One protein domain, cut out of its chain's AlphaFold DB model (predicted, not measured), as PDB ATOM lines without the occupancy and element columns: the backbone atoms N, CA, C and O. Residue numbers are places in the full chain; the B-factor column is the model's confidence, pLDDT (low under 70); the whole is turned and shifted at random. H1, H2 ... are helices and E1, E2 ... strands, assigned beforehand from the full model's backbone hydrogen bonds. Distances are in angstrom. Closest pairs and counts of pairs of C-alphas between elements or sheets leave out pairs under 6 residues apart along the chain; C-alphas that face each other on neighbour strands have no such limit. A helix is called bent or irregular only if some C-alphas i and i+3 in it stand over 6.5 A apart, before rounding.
ATOM      1  N   ASP A 154     111.122  77.427 130.212       57.91
ATOM      2  CA  ASP A 154     109.784  77.902 130.573       57.91
ATOM      3  C   ASP A 154     109.697  79.437 130.596       57.91
ATOM      4  O   ASP A 154     108.730  80.016 130.097       57.91
ATOM      5  N   GLU A 155     110.719  80.121 131.123       61.12
ATOM      6  CA  GLU A 155     110.794  81.589 131.096       61.12
ATOM      7  C   GLU A 155     110.965  82.119 129.668       61.12
ATOM      8  O   GLU A 155     110.336  83.116 129.307       61.12
ATOM      9  N   ILE A 156     111.758  81.441 128.830       60.78
ATOM     10  CA  ILE A 156     111.912  81.794 127.411       60.78
ATOM     11  C   ILE A 156     110.581  81.614 126.676       60.78
ATOM     12  O   ILE A 156     110.171  82.497 125.925       60.78
ATOM     13  N   ALA A 157     109.882  80.498 126.896       64.75
ATOM     14  CA  ALA A 157     108.584  80.229 126.286       64.75
ATOM     15  C   ALA A 157     107.529  81.260 126.719       64.75
ATOM     16  O   ALA A 157     106.774  81.761 125.882       64.75
ATOM     17  N   HIS A 158     107.522  81.629 128.002       73.62
ATOM     18  CA  HIS A 158     106.646  82.662 128.545       73.62
ATOM     19  C   HIS A 158     106.914  84.038 127.913       73.62
ATOM     20  O   HIS A 158     105.990  84.676 127.404       73.62
ATOM     21  N   LEU A 159     108.181  84.464 127.860       69.06
ATOM     22  CA  LEU A 159     108.574  85.720 127.217       69.06
ATOM     23  C   LEU A 159     108.251  85.711 125.718       69.06
ATOM     24  O   LEU A 159     107.705  86.684 125.199       69.06
ATOM     25  N   ASN A 160     108.516  84.608 125.015       68.44
ATOM     26  CA  ASN A 160     108.201  84.479 123.594       68.44
ATOM     27  C   ASN A 160     106.697  84.569 123.318       68.44
ATOM     28  O   ASN A 160     106.319  85.183 122.318       68.44
ATOM     29  N   ALA A 161     105.849  84.014 124.190       77.19
ATOM     30  CA  ALA A 161     104.396  84.094 124.057       77.19
ATOM     31  C   ALA A 161     103.876  85.540 124.130       77.19
ATOM     32  O   ALA A 161     102.931  85.882 123.420       77.19
ATOM     33  N   ILE A 162     104.515  86.391 124.936       77.31
ATOM     34  CA  ILE A 162     104.132  87.798 125.105       77.31
ATOM     35  C   ILE A 162     104.743  88.670 124.001       77.31
ATOM     36  O   ILE A 162     104.054  89.448 123.342       77.31
ATOM     37  N   VAL A 163     106.047  88.529 123.761       75.62
ATOM     38  CA  VAL A 163     106.822  89.483 122.957       75.62
ATOM     39  C   VAL A 163     106.720  89.185 121.458       75.62
ATOM     40  O   VAL A 163     106.586  90.111 120.655       75.62
ATOM     41  N   SER A 164     106.734  87.909 121.051       73.44
ATOM     42  CA  SER A 164     106.758  87.530 119.625       73.44
ATOM     43  C   SER A 164     105.543  88.027 118.831       73.44
ATOM     44  O   SER A 164     105.736  88.507 117.710       73.44
ATOM     45  N   PRO A 165     104.296  87.955 119.345       78.06
ATOM     46  CA  PRO A 165     103.149  88.529 118.651       78.06
ATOM     47  C   PRO A 165     103.293  90.042 118.481       78.06
ATOM     48  O   PRO A 165     103.079  90.551 117.387       78.06
ATOM     49  N   LEU A 166     103.695  90.769 119.521       78.88
ATOM     50  CA  LEU A 166     103.733  92.236 119.522       78.88
ATOM     51  C   LEU A 166     104.816  92.798 118.591       78.88
ATOM     52  O   LEU A 166     104.571  93.763 117.863       78.88
ATOM     53  N   VAL A 167     105.971  92.134 118.528       73.06
ATOM     54  CA  VAL A 167     107.033  92.459 117.565       73.06
ATOM     55  C   VAL A 167     106.575  92.186 116.128       73.06
ATOM     56  O   VAL A 167     106.805  93.016 115.250       73.06
ATOM     57  N   LYS A 168     105.860  91.077 115.869       72.75
ATOM     58  CA  LYS A 168     105.282  90.786 114.539       72.75
ATOM     59  C   LYS A 168     104.237  91.818 114.102       72.75
ATOM     60  O   LYS A 168     104.084  92.048 112.906       72.75
ATOM     61  N   HIS A 169     103.563  92.469 115.050       77.19
ATOM     62  CA  HIS A 169     102.666  93.603 114.794       77.19
ATOM     63  C   HIS A 169     103.404  94.955 114.686       77.19
ATOM     64  O   HIS A 169     102.758  95.998 114.598       77.19
ATOM     65  N   GLY A 170     104.741  94.958 114.671       69.62
ATOM     66  CA  GLY A 170     105.564  96.142 114.418       69.62
ATOM     67  C   GLY A 170     105.733  97.082 115.612       69.62
ATOM     68  O   GLY A 170     106.138  98.229 115.423       69.62
ATOM     69  N   GLN A 171     105.427  96.642 116.837       79.25
ATOM     70  CA  GLN A 171     105.672  97.459 118.025       79.25
ATOM     71  C   GLN A 171     107.164  97.515 118.368       79.25
ATOM     72  O   GLN A 171     107.886  96.521 118.287       79.25
ATOM     73  N   ALA A 172     107.625  98.695 118.792       76.00
ATOM     74  CA  ALA A 172     108.986  98.873 119.278       76.00
ATOM     75  C   ALA A 172     109.174  98.184 120.639       76.00
ATOM     76  O   ALA A 172     108.344  98.320 121.534       76.00
ATOM     77  N   LEU A 173     110.308  97.509 120.809       72.62
ATOM     78  CA  LEU A 173     110.695  96.770 122.018       72.62
ATOM     79  C   LEU A 173     110.544  97.557 123.321       72.62
ATOM     80  O   LEU A 173     109.960  97.058 124.276       72.62
ATOM     81  N   HIS A 174     111.011  98.805 123.331       77.88
ATOM     82  CA  HIS A 174     110.862  99.712 124.467       77.88
ATOM     83  C   HIS A 174     109.387  99.912 124.861       77.88
ATOM     84  O   HIS A 174     109.034  99.907 126.039       77.88
ATOM     85  N   GLN A 175     108.497 100.021 123.869       77.62
ATOM     86  CA  GLN A 175     107.062 100.197 124.088       77.62
ATOM     87  C   GLN A 175     106.407  98.923 124.628       77.62
ATOM     88  O   GLN A 175     105.520  99.007 125.478       77.62
ATOM     89  N   ILE A 176     106.861  97.755 124.161       80.56
ATOM     90  CA  ILE A 176     106.423  96.448 124.666       80.56
ATOM     91  C   ILE A 176     106.851  96.299 126.129       80.56
ATOM     92  O   ILE A 176     106.024  95.959 126.969       80.56
ATOM     93  N   TYR A 177     108.108  96.632 126.444       80.25
ATOM     94  CA  TYR A 177     108.642  96.578 127.803       80.25
ATOM     95  C   TYR A 177     107.855  97.461 128.775       80.25
ATOM     96  O   TYR A 177     107.480  96.992 129.841       80.25
ATOM     97  N   ILE A 178     107.553  98.710 128.404       80.81
ATOM     98  CA  ILE A 178     106.771  99.618 129.259       80.81
ATOM     99  C   ILE A 178     105.339  99.105 129.452       80.81
ATOM    100  O   ILE A 178     104.812  99.148 130.559       80.81
ATOM    101  N   SER A 179     104.701  98.632 128.378       82.00
ATOM    102  CA  SER A 179     103.295  98.201 128.414       82.00
ATOM    103  C   SER A 179     103.088  96.908 129.203       82.00
ATOM    104  O   SER A 179     102.037  96.732 129.807       82.00
ATOM    105  N   HIS A 180     104.091  96.028 129.202       77.50
ATOM    106  CA  HIS A 180     104.037  94.702 129.817       77.50
ATOM    107  C   HIS A 180     105.092  94.529 130.917       77.50
ATOM    108  O   HIS A 180     105.537  93.415 131.171       77.50
ATOM    109  N   GLN A 181     105.508  95.613 131.581       75.94
ATOM    110  CA  GLN A 181     106.592  95.581 132.571       75.94
ATOM    111  C   GLN A 181     106.304  94.622 133.739       75.94
ATOM    112  O   GLN A 181     107.213  93.967 134.236       75.94
ATOM    113  N   ASP A 182     105.042  94.519 134.159       74.06
ATOM    114  CA  ASP A 182     104.630  93.634 135.253       74.06
ATOM    115  C   ASP A 182     104.567  92.153 134.830       74.06
ATOM    116  O   ASP A 182     104.615  91.267 135.680       74.06
ATOM    117  N   GLU A 183     104.471  91.874 133.527       75.31
ATOM    118  CA  GLU A 183     104.484  90.518 132.957       75.31
ATOM    119  C   GLU A 183     105.914  90.097 132.570       75.31
ATOM    120  O   GLU A 183     106.316  88.946 132.734       75.31
ATOM    121  N   ILE A 184     106.720  91.052 132.100       70.38
ATOM    122  CA  ILE A 184     108.119  90.881 131.718       70.38
ATOM    123  C   ILE A 184     108.973  91.065 132.979       70.38
ATOM    124  O   ILE A 184     109.512  92.133 133.255       70.38
ATOM    125  N   MET A 185     109.125  89.987 133.752       69.12
ATOM    126  CA  MET A 185     109.907  89.922 135.003       69.12
ATOM    127  C   MET A 185     111.436  90.072 134.811       69.12
ATOM    128  O   MET A 185     112.230  89.607 135.629       69.12
ATOM    129  N   CYS A 186     111.889  90.693 133.722       64.94
ATOM    130  CA  CYS A 186     113.297  90.910 133.411       64.94
ATOM    131  C   CYS A 186     113.538  92.371 133.024       64.94
ATOM    132  O   CYS A 186     112.620  93.076 132.630       64.94
ATOM    133  N   SER A 187     114.771  92.866 133.157       69.88
ATOM    134  CA  SER A 187     115.059  94.256 132.771       69.88
ATOM    135  C   SER A 187     114.975  94.440 131.253       69.88
ATOM    136  O   SER A 187     115.244  93.501 130.507       69.88
ATOM    137  N   GLU A 188     114.719  95.667 130.791       68.25
ATOM    138  CA  GLU A 188     114.675  96.014 129.360       68.25
ATOM    139  C   GLU A 188     115.895  95.482 128.589       68.25
ATOM    140  O   GLU A 188     115.770  94.872 127.532       68.25
ATOM    141  N   LYS A 189     117.093  95.623 129.165       60.88
ATOM    142  CA  LYS A 189     118.331  95.093 128.581       60.88
ATOM    143  C   LYS A 189     118.308  93.567 128.426       60.88
ATOM    144  O   LYS A 189     118.838  93.040 127.457       60.88
ATOM    145  N   THR A 190     117.704  92.864 129.378       62.38
ATOM    146  CA  THR A 190     117.558  91.401 129.327       62.38
ATOM    147  C   THR A 190     116.551  91.003 128.249       62.38
ATOM    148  O   THR A 190     116.795  90.057 127.513       62.38
ATOM    149  N   LEU A 191     115.469  91.772 128.089       68.75
ATOM    150  CA  LEU A 191     114.481  91.581 127.027       68.75
ATOM    151  C   LEU A 191     115.091  91.730 125.623       68.75
ATOM    152  O   LEU A 191     114.829  90.902 124.752       68.75
ATOM    153  N   TYR A 192     115.939  92.744 125.418       65.62
ATOM    154  CA  TYR A 192     116.706  92.900 124.175       65.62
ATOM    155  C   TYR A 192     117.589  91.676 123.902       65.62
ATOM    156  O   TYR A 192     117.523  91.108 122.813       65.62
ATOM    157  N   ASN A 193     118.330  91.209 124.911       58.38
ATOM    158  CA  ASN A 193     119.153  90.006 124.789       58.38
ATOM    159  C   ASN A 193     118.322  88.739 124.484       58.38
ATOM    160  O   ASN A 193     118.832  87.841 123.823       58.38
ATOM    161  N   TYR A 194     117.062  88.647 124.933       59.81
ATOM    162  CA  TYR A 194     116.182  87.501 124.650       59.81
ATOM    163  C   TYR A 194     115.628  87.473 123.235       59.81
ATOM    164  O   TYR A 194     115.504  86.406 122.643       59.81
ATOM    165  N   LEU A 195     115.303  88.628 122.661       60.09
ATOM    166  CA  LEU A 195     114.920  88.656 121.252       60.09
ATOM    167  C   LEU A 195     116.104  88.379 120.342       60.09
ATOM    168  O   LEU A 195     115.939  87.703 119.329       60.09
ATOM    169  N   GLU A 196     117.295  88.825 120.738       50.78
ATOM    170  CA  GLU A 196     118.526  88.342 120.130       50.78
ATOM    171  C   GLU A 196     118.730  86.850 120.392       50.78
ATOM    172  O   GLU A 196     119.216  86.175 119.504       50.78
ATOM    173  N   ALA A 197     118.284  86.272 121.510       48.50
ATOM    174  CA  ALA A 197     118.354  84.826 121.738       48.50
ATOM    175  C   ALA A 197     117.501  83.995 120.759       48.50
ATOM    176  O   ALA A 197     117.769  82.806 120.614       48.50
ATOM    177  N   ASN A 198     116.564  84.570 119.990       49.88
ATOM    178  CA  ASN A 198     116.019  83.862 118.817       49.88
ATOM    179  C   ASN A 198     117.111  83.543 117.767       49.88
ATOM    180  O   ASN A 198     116.940  82.625 116.969       49.88
ATOM    181  N   THR A 199     118.267  84.221 117.795       58.56
ATOM    182  CA  THR A 199     119.475  83.832 117.039       58.56
ATOM    183  C   THR A 199     120.191  82.619 117.637       58.56
ATOM    184  O   THR A 199     120.853  81.901 116.889       58.56
ATOM    185  N   SER A 200     120.012  82.306 118.929       69.69
ATOM    186  CA  SER A 200     120.591  81.095 119.534       69.69
ATOM    187  C   SER A 200     120.066  79.821 118.880       69.69
ATOM    188  O   SER A 200     120.809  78.853 118.750       69.69
ATOM    189  N   GLN A 201     118.833  79.846 118.356       72.88
ATOM    190  CA  GLN A 201     118.278  78.737 117.588       72.88
ATOM    191  C   GLN A 201     119.153  78.402 116.377       72.88
ATOM    192  O   GLN A 201     119.446  77.235 116.163       72.88
ATOM    193  N   SER A 202     119.655  79.412 115.656       79.94
ATOM    194  CA  SER A 202     120.544  79.180 114.510       79.94
ATOM    195  C   SER A 202     121.860  78.508 114.915       79.94
ATOM    196  O   SER A 202     122.372  77.669 114.180       79.94
ATOM    197  N   VAL A 203     122.388  78.826 116.104       83.94
ATOM    198  CA  VAL A 203     123.569  78.151 116.653       83.94
ATOM    199  C   VAL A 203     123.226  76.710 117.004       83.94
ATOM    200  O   VAL A 203     123.963  75.810 116.615       83.94
ATOM    201  N   ILE A 204     122.107  76.475 117.691       84.38
ATOM    202  CA  ILE A 204     121.688  75.122 118.065       84.38
ATOM    203  C   ILE A 204     121.461  74.255 116.818       84.38
ATOM    204  O   ILE A 204     121.954  73.134 116.774       84.38
ATOM    205  N   ASP A 205     120.825  74.789 115.775       85.31
ATOM    206  CA  ASP A 205     120.590  74.064 114.522       85.31
ATOM    207  C   ASP A 205     121.913  73.674 113.829       85.31
ATOM    208  O   ASP A 205     122.021  72.594 113.254       85.31
ATOM    209  N   VAL A 206     122.958  74.507 113.933       88.56
ATOM    210  CA  VAL A 206     124.313  74.155 113.464       88.56
ATOM    211  C   VAL A 206     124.913  73.019 114.300       88.56
ATOM    212  O   VAL A 206     125.579  72.140 113.754       88.56
ATOM    213  N   PHE A 207     124.695  73.012 115.616       89.88
ATOM    214  CA  PHE A 207     125.135  71.921 116.491       89.88
ATOM    215  C   PHE A 207     124.402  70.604 116.206       89.88
ATOM    216  O   PHE A 207     125.035  69.546 116.235       89.88
ATOM    217  N   ASP A 208     123.105  70.673 115.904       89.12
ATOM    218  CA  ASP A 208     122.276  69.543 115.482       89.12
ATOM    219  C   ASP A 208     122.770  68.981 114.138       89.12
ATOM    220  O   ASP A 208     123.153  67.815 114.072       89.12
ATOM    221  N   ASP A 209     122.934  69.821 113.110       89.88
ATOM    222  CA  ASP A 209     123.448  69.401 111.795       89.88
ATOM    223  C   ASP A 209     124.856  68.775 111.875       89.88
ATOM    224  O   ASP A 209     125.154  67.768 111.220       89.88
ATOM    225  N   LEU A 210     125.742  69.327 112.712       90.44
ATOM    226  CA  LEU A 210     127.064  68.743 112.944       90.44
ATOM    227  C   LEU A 210     126.980  67.381 113.641       90.44
ATOM    228  O   LEU A 210     127.757  66.479 113.305       90.44
ATOM    229  N   GLN A 211     126.071  67.220 114.603       89.75
ATOM    230  CA  GLN A 211     125.858  65.940 115.265       89.75
ATOM    231  C   GLN A 211     125.294  64.907 114.291       89.75
ATOM    232  O   GLN A 211     125.817  63.797 114.252       89.75
ATOM    233  N   ASP A 212     124.315  65.265 113.463       90.44
ATOM    234  CA  ASP A 212     123.711  64.359 112.481       90.44
ATOM    235  C   ASP A 212     124.744  63.851 111.468       90.44
ATOM    236  O   ASP A 212     124.796  62.662 111.136       90.44
ATOM    237  N   LYS A 213     125.651  64.728 111.020       90.69
ATOM    238  CA  LYS A 213     126.741  64.362 110.100       90.69
ATOM    239  C   LYS A 213     127.786  63.453 110.751       90.69
ATOM    240  O   LYS A 213     128.287  62.503 110.129       90.69
ATOM    241  N   LEU A 214     128.178  63.751 111.988       90.62
ATOM    242  CA  LEU A 214     129.284  63.068 112.663       90.62
ATOM    243  C   LEU A 214     128.844  61.799 113.405       90.62
ATOM    244  O   LEU A 214     129.583  60.812 113.389       90.62
ATOM    245  N   GLY A 215     127.650  61.802 113.985       90.38
ATOM    246  CA  GLY A 215     127.186  60.878 115.014       90.38
ATOM    247  C   GLY A 215     127.675  61.275 116.414       90.38
ATOM    248  O   GLY A 215     128.759  61.848 116.567       90.38
ATOM    249  N   ILE A 216     126.898  60.921 117.442       86.94
ATOM    250  CA  ILE A 216     127.123  61.319 118.844       86.94
ATOM    251  C   ILE A 216     128.519  60.934 119.370       86.94
ATOM    252  O   ILE A 216     129.222  61.767 119.939       86.94
ATOM    253  N   GLU A 217     128.987  59.710 119.098       88.62
ATOM    254  CA  GLU A 217     130.281  59.212 119.591       88.62
ATOM    255  C   GLU A 217     131.468  60.000 119.014       88.62
ATOM    256  O   GLU A 217     132.437  60.326 119.708       88.62
ATOM    257  N   ILE A 218     131.405  60.314 117.717       90.31
ATOM    258  CA  ILE A 218     132.449  61.084 117.036       90.31
ATOM    259  C   ILE A 218     132.405  62.534 117.518       90.31
ATOM    260  O   ILE A 218     133.466  63.115 117.765       90.31
ATOM    261  N   PHE A 219     131.204  63.087 117.694       91.56
ATOM    262  CA  PHE A 219     131.001  64.436 118.201       91.56
ATOM    263  C   PHE A 219     131.621  64.608 119.593       91.56
ATOM    264  O   PHE A 219     132.492  65.459 119.760       91.56
ATOM    265  N   GLN A 220     131.284  63.740 120.553       88.69
ATOM    266  CA  GLN A 220     131.833  63.767 121.918       88.69
ATOM    267  C   GLN A 220     133.365  63.658 121.941       88.69
ATOM    268  O   GLN A 220     134.041  64.291 122.754       88.69
ATOM    269  N   ARG A 221     133.941  62.862 121.030       88.88
ATOM    270  CA  ARG A 221     135.394  62.685 120.929       88.88
ATOM    271  C   ARG A 221     136.109  63.921 120.377       88.88
ATOM    272  O   ARG A 221     137.237  64.191 120.786       88.88
ATOM    273  N   ILE A 222     135.504  64.627 119.422       90.12
ATOM    274  CA  ILE A 222     136.107  65.801 118.766       90.12
ATOM    275  C   ILE A 222     135.848  67.073 119.577       90.12
ATOM    276  O   ILE A 222     136.745  67.902 119.727       90.12
ATOM    277  N   PHE A 223     134.645  67.201 120.130       89.88
ATOM    278  CA  PHE A 223     134.171  68.361 120.871       89.88
ATOM    279  C   PHE A 223     133.801  67.984 122.313       89.88
ATOM    280  O   PHE A 223     132.653  68.153 122.716       89.88
ATOM    281  N   PRO A 224     134.747  67.500 123.140       86.88
ATOM    282  CA  PRO A 224     134.437  67.156 124.527       86.88
ATOM    283  C   PRO A 224     134.065  68.391 125.360       86.88
ATOM    284  O   PRO A 224     133.288  68.293 126.306       86.88
ATOM    285  N   VAL A 225     134.640  69.550 125.023       89.69
ATOM    286  CA  VAL A 225     134.426  70.831 125.701       89.69
ATOM    287  C   VAL A 225     134.448  71.959 124.675       89.69
ATOM    288  O   VAL A 225     135.340  71.998 123.823       89.69
ATOM    289  N   ILE A 226     133.522  72.908 124.800       88.00
ATOM    290  CA  ILE A 226     133.420  74.095 123.948       88.00
ATOM    291  C   ILE A 226     133.467  75.351 124.811       88.00
ATOM    292  O   ILE A 226     132.799  75.446 125.834       88.00
ATOM    293  N   LEU A 227     134.284  76.318 124.388       85.06
ATOM    294  CA  LEU A 227     134.441  77.607 125.056       85.06
ATOM    295  C   LEU A 227     133.778  78.719 124.239       85.06
ATOM    296  O   LEU A 227     134.244  79.053 123.145       85.06
ATOM    297  N   THR A 228     132.733  79.322 124.792       83.44
ATOM    298  CA  THR A 228     131.958  80.416 124.198       83.44
ATOM    299  C   THR A 228     132.207  81.727 124.946       83.44
ATOM    300  O   THR A 228     132.860  81.773 125.993       83.44
ATOM    301  N   ASP A 229     131.784  82.841 124.362       78.25
ATOM    302  CA  ASP A 229     131.622  84.103 125.090       78.25
ATOM    303  C   ASP A 229     130.191  84.198 125.632       78.25
ATOM    304  O   ASP A 229     129.338  83.373 125.322       78.25
ATOM    305  N   ASN A 230     129.928  85.213 126.456       69.94
ATOM    306  CA  ASN A 230     128.590  85.488 126.989       69.94
ATOM    307  C   ASN A 230     127.671  86.173 125.953       69.94
ATOM    308  O   ASN A 230     126.861  87.018 126.333       69.94
ATOM    309  N   GLY A 231     127.856  85.877 124.660       69.69
ATOM    310  CA  GLY A 231     126.978  86.339 123.586       69.69
ATOM    311  C   GLY A 231     125.563  85.778 123.743       69.69
ATOM    312  O   GLY A 231     125.369  84.696 124.311       69.69
ATOM    313  N   SER A 232     124.568  86.527 123.271       66.62
ATOM    314  CA  SER A 232     123.156  86.125 123.301       66.62
ATOM    315  C   SER A 232     122.892  84.892 122.425       66.62
ATOM    316  O   SER A 232     121.974  84.129 122.706       66.62
ATOM    317  N   GLU A 233     123.751  84.616 121.443       75.06
ATOM    318  CA  GLU A 233     123.691  83.444 120.565       75.06
ATOM    319  C   GLU A 233     123.980  82.125 121.304       75.06
ATOM    320  O   GLU A 233     123.577  81.054 120.858       75.06
ATOM    321  N   PHE A 234     124.653  82.190 122.456       76.69
ATOM    322  CA  PHE A 234     124.988  81.033 123.287       76.69
ATOM    323  C   PHE A 234     124.165  80.989 124.579       76.69
ATOM    324  O   PHE A 234     124.591  80.375 125.553       76.69
ATOM    325  N   SER A 235     123.008  81.652 124.639       69.19
ATOM    326  CA  SER A 235     122.221  81.780 125.873       69.19
ATOM    327  C   SER A 235     121.588  80.475 126.369       69.19
ATOM    328  O   SER A 235     121.290  80.384 127.556       69.19
ATOM    329  N   ASN A 236     121.395  79.471 125.505       70.88
ATOM    330  CA  ASN A 236     120.817  78.175 125.872       70.88
ATOM    331  C   ASN A 236     121.880  77.054 125.856       70.88
ATOM    332  O   ASN A 236     122.003  76.336 124.862       70.88
ATOM    333  N   PRO A 237     122.667  76.882 126.938       75.62
ATOM    334  CA  PRO A 237     123.699  75.850 126.996       75.62
ATOM    335  C   PRO A 237     123.116  74.439 126.969       75.62
ATOM    336  O   PRO A 237     123.729  73.567 126.373       75.62
ATOM    337  N   VAL A 238     121.943  74.200 127.565       69.31
ATOM    338  CA  VAL A 238     121.352  72.854 127.642       69.31
ATOM    339  C   VAL A 238     121.030  72.326 126.247       69.31
ATOM    340  O   VAL A 238     121.394  71.199 125.925       69.31
ATOM    341  N   ALA A 239     120.437  73.159 125.391       75.31
ATOM    342  CA  ALA A 239     120.137  72.780 124.014       75.31
ATOM    343  C   ALA A 239     121.395  72.552 123.151       75.31
ATOM    344  O   ALA A 239     121.330  71.832 122.162       75.31
ATOM    345  N   ILE A 240     122.538  73.144 123.521       83.75
ATOM    346  CA  ILE A 240     123.830  72.918 122.850       83.75
ATOM    347  C   ILE A 240     124.529  71.666 123.412       83.75
ATOM    348  O   ILE A 240     125.163  70.913 122.673       83.75
ATOM    349  N   GLU A 241     124.445  71.447 124.727       83.19
ATOM    350  CA  GLU A 241     125.098  70.344 125.437       83.19
ATOM    351  C   GLU A 241     124.396  69.002 125.219       83.19
ATOM    352  O   GLU A 241     125.073  67.974 125.222       83.19
ATOM    353  N   CYS A 242     123.078  68.998 125.018       77.06
ATOM    354  CA  CYS A 242     122.263  67.788 124.949       77.06
ATOM    355  C   CYS A 242     121.621  67.598 123.577       77.06
ATOM    356  O   CYS A 242     121.218  68.552 122.915       77.06
ATOM    357  N   ASP A 243     121.515  66.347 123.151       75.50
ATOM    358  CA  ASP A 243     120.685  65.955 122.024       75.50
ATOM    359  C   ASP A 243     119.194  66.158 122.331       75.50
ATOM    360  O   ASP A 243     118.717  65.770 123.398       75.50
ATOM    361  N   ARG A 244     118.457  66.772 121.400       70.69
ATOM    362  CA  ARG A 244     117.036  67.109 121.601       70.69
ATOM    363  C   ARG A 244     116.134  65.875 121.605       70.69
ATOM    364  O   ARG A 244     115.103  65.888 122.272       70.69
ATOM    365  N   GLU A 245     116.505  64.833 120.864       69.00
ATOM    366  CA  GLU A 245     115.672  63.639 120.683       69.00
ATOM    367  C   GLU A 245     115.938  62.578 121.756       69.00
ATOM    368  O   GLU A 245     115.012  61.977 122.301       69.00
ATOM    369  N   THR A 246     117.209  62.354 122.077       71.25
ATOM    370  CA  THR A 246     117.676  61.294 122.980       71.25
ATOM    371  C   THR A 246     117.986  61.799 124.387       71.25
ATOM    372  O   THR A 246     117.985  61.012 125.333       71.25
ATOM    373  N   GLY A 247     118.246  63.101 124.551       70.12
ATOM    374  CA  GLY A 247     118.698  63.686 125.813       70.12
ATOM    375  C   GLY A 247     120.146  63.339 126.179       70.12
ATOM    376  O   GLY A 247     120.583  63.649 127.289       70.12
ATOM    377  N   GLU A 248     120.900  62.684 125.289       75.06
ATOM    378  CA  GLU A 248     122.306  62.366 125.528       75.06
ATOM    379  C   GLU A 248     123.173  63.627 125.500       75.06
ATOM    380  O   GLU A 248     122.999  64.519 124.673       75.06
ATOM    381  N   ILE A 249     124.151  63.702 126.403       80.19
ATOM    382  CA  ILE A 249     125.076  64.838 126.456       80.19
ATOM    383  C   ILE A 249     126.080  64.700 125.309       80.19
ATOM    384  O   ILE A 249     126.953  63.834 125.350       80.19
ATOM    385  N   ARG A 250     126.001  65.573 124.305       87.25
ATOM    386  CA  ARG A 250     126.932  65.619 123.170       87.25
ATOM    387  C   ARG A 250     128.214  66.395 123.484       87.25
ATOM    388  O   ARG A 250     129.271  66.069 122.948       87.25
ATOM    389  N   THR A 251     128.155  67.408 124.354       89.00
ATOM    390  CA  THR A 251     129.316  68.242 124.720       89.00
ATOM    391  C   THR A 251     129.112  68.983 126.043       89.00
ATOM    392  O   THR A 251     128.053  68.901 126.655       89.00
ATOM    393  N   GLN A 252     130.139  69.711 126.493       85.50
ATOM    394  CA  GLN A 252     130.073  70.611 127.640       85.50
ATOM    395  C   GLN A 252     130.473  72.032 127.241       85.50
ATOM    396  O   GLN A 252     131.601  72.267 126.799       85.50
ATOM    397  N   VAL A 253     129.573  72.988 127.447       85.44
ATOM    398  CA  VAL A 253     129.766  74.401 127.127       85.44
ATOM    399  C   VAL A 253     130.251  75.150 128.364       85.44
ATOM    400  O   VAL A 253     129.755  74.971 129.477       85.44
ATOM    401  N   PHE A 254     131.250  76.001 128.159       84.06
ATOM    402  CA  PHE A 254     131.772  76.908 129.168       84.06
ATOM    403  C   PHE A 254     131.948  78.306 128.583       84.06
ATOM    404  O   PHE A 254     132.398  78.473 127.454       84.06
ATOM    405  N   TYR A 255     131.673  79.317 129.388       81.88
ATOM    406  CA  TYR A 255     131.718  80.717 129.029       81.88
ATOM    407  C   TYR A 255     133.002  81.369 129.534       81.88
ATOM    408  O   TYR A 255     133.489  81.105 130.638       81.88
ATOM    409  N   CYS A 256     133.564  82.246 128.709       78.88
ATOM    410  CA  CYS A 256     134.701  83.070 129.089       78.88
ATOM    411  C   CYS A 256     134.298  84.131 130.125       78.88
ATOM    412  O   CYS A 256     133.181  84.651 130.121       78.88
ATOM    413  N   ASP A 257     135.249  84.514 130.976       70.75
ATOM    414  CA  ASP A 257     135.062  85.604 131.929       70.75
ATOM    415  C   ASP A 257     134.805  86.920 131.171       70.75
ATOM    416  O   ASP A 257     135.499  87.249 130.198       70.75
ATOM    417  N   ALA A 258     133.867  87.732 131.665       68.19
ATOM    418  CA  ALA A 258     133.592  89.048 131.098       68.19
ATOM    419  C   ALA A 258     134.869  89.914 131.028       68.19
ATOM    420  O   ALA A 258     135.624  90.034 131.998       68.19
ATOM    421  N   GLY A 259     135.121  90.516 129.861       62.88
ATOM    422  CA  GLY A 259     136.282  91.382 129.633       62.88
ATOM    423  C   GLY A 259     137.629  90.658 129.503       62.88
ATOM    424  O   GLY A 259     138.666  91.323 129.539       62.88
ATOM    425  N   LYS A 260     137.656  89.323 129.339       70.69
ATOM    426  CA  LYS A 260     138.894  88.549 129.115       70.69
ATOM    427  C   LYS A 260     138.954  87.875 127.733       70.69
ATOM    428  O   LYS A 260     139.003  86.648 127.647       70.69
TER     429      LYS A 260
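Overview. This is residues 154 to 260 of the 351 residues of the protein "Helix-turn-helix domain-containing protein" of Butyrivibrio sp. M55 (UniProt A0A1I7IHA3). The domain has two lobes set one after the other along its longest axis, joined by the short stretch where H3 gives way to H4. One lobe is a loop of chain in which the long helix H4 runs out, H5 makes the turn at the far end, and the chain comes back along a small two-stranded sheet of E1 and E2, with the short helix H6 in the space between H4 and the sheet; the other lobe is a small, loose cluster of H1, H2 and H3. The printed part has 107 residues with six named helices and two named strands, in the order H1, H2, H3, H4, H5, E1, H6, E2; the sheet has the order E1, E2 and is parallel. The class is mostly helix, with 59 of the 65 residues in named elements in helices. The whole is loose, with a radius of gyration of the C-alphas of 16.3 A, and the C-alphas span 48 by 33 by 20 A along their three main axes.

Along the chain. Strand E1 holds residues 226 to 228, from C-alpha 226 at (133.420, 74.095, 123.948), and E2 holds residues 253 to 255. H6 is residues 237 to 241 and H5 is residues 216 to 222. H4, residues 200 to 214, is 21.2 A long and begins at C-alpha 200, (120.591, 81.095, 119.534). H3, residues 188 to 197, is 14.0 A long, and H2 is residues 173 to 179. H1, residues 154 to 168, is 21.1 A long and begins at C-alpha 154, (109.784, 77.902, 130.573); it is irregular, but only just, with C-alphas 162 and 165 6.6 A apart.

Arrangement. E1 and E2 are parallel neighbours, with 33 degrees between their directions; C-alphas 227 and 254 face each other at 5.0 A. Across the pair, N 228 and O 254 are 2.8 A apart and N 254 and O 226 are 2.8 A apart, both within hydrogen-bond range. E1, H6 and E2 form a strand-helix-strand unit, two parallel neighbour strands with a helix between them in the chain, and its crossover is right-handed. The closest C-alphas of H6 and E2, those of Pro 237 and Val 253, are 6.2 A apart. H4 and H6 only just touch, with 3 pairs of C-alphas within 8 A, and H4 does so with residues 204 to 207 alone; the closest C-alphas are those of Ile 204 and Ile 240, 5.7 A apart. H4 and H5 are close but not clearly touching, about perpendicular at 82 degrees, with the closest C-alphas those of Gln 211 and Phe 219, 6.1 A apart. H4 is apart from E1 and from E2. H3 and H4 meet only through their link. H2 and H3 touch at a steep tilt of 51 degrees, opposite ways, and their closest C-alphas, Tyr 177 and Glu 188, are 6.3 A apart. H1, with residues 163 to 167 alone, only just touches H2, with 3 pairs of C-alphas within 8 A, the closest being those of Leu 166 and Ile 176 at 7.2 A. In H2, H3, H4, H5 and H6 every O i to N i+4 pair is within hydrogen-bond range; in H1, 9 of 11 are.

Size, cuts and confidence. The two C-alphas farthest apart, those of Ser 179 and Ile 218, are 48.5 A apart. The printed part has no cut. The link from H6 to E2, 11 residues, is long. The mean pLDDT of the printed part is 76.1; 31 residues are under 70, among them residues 154 to 157 and residues 185 to 200.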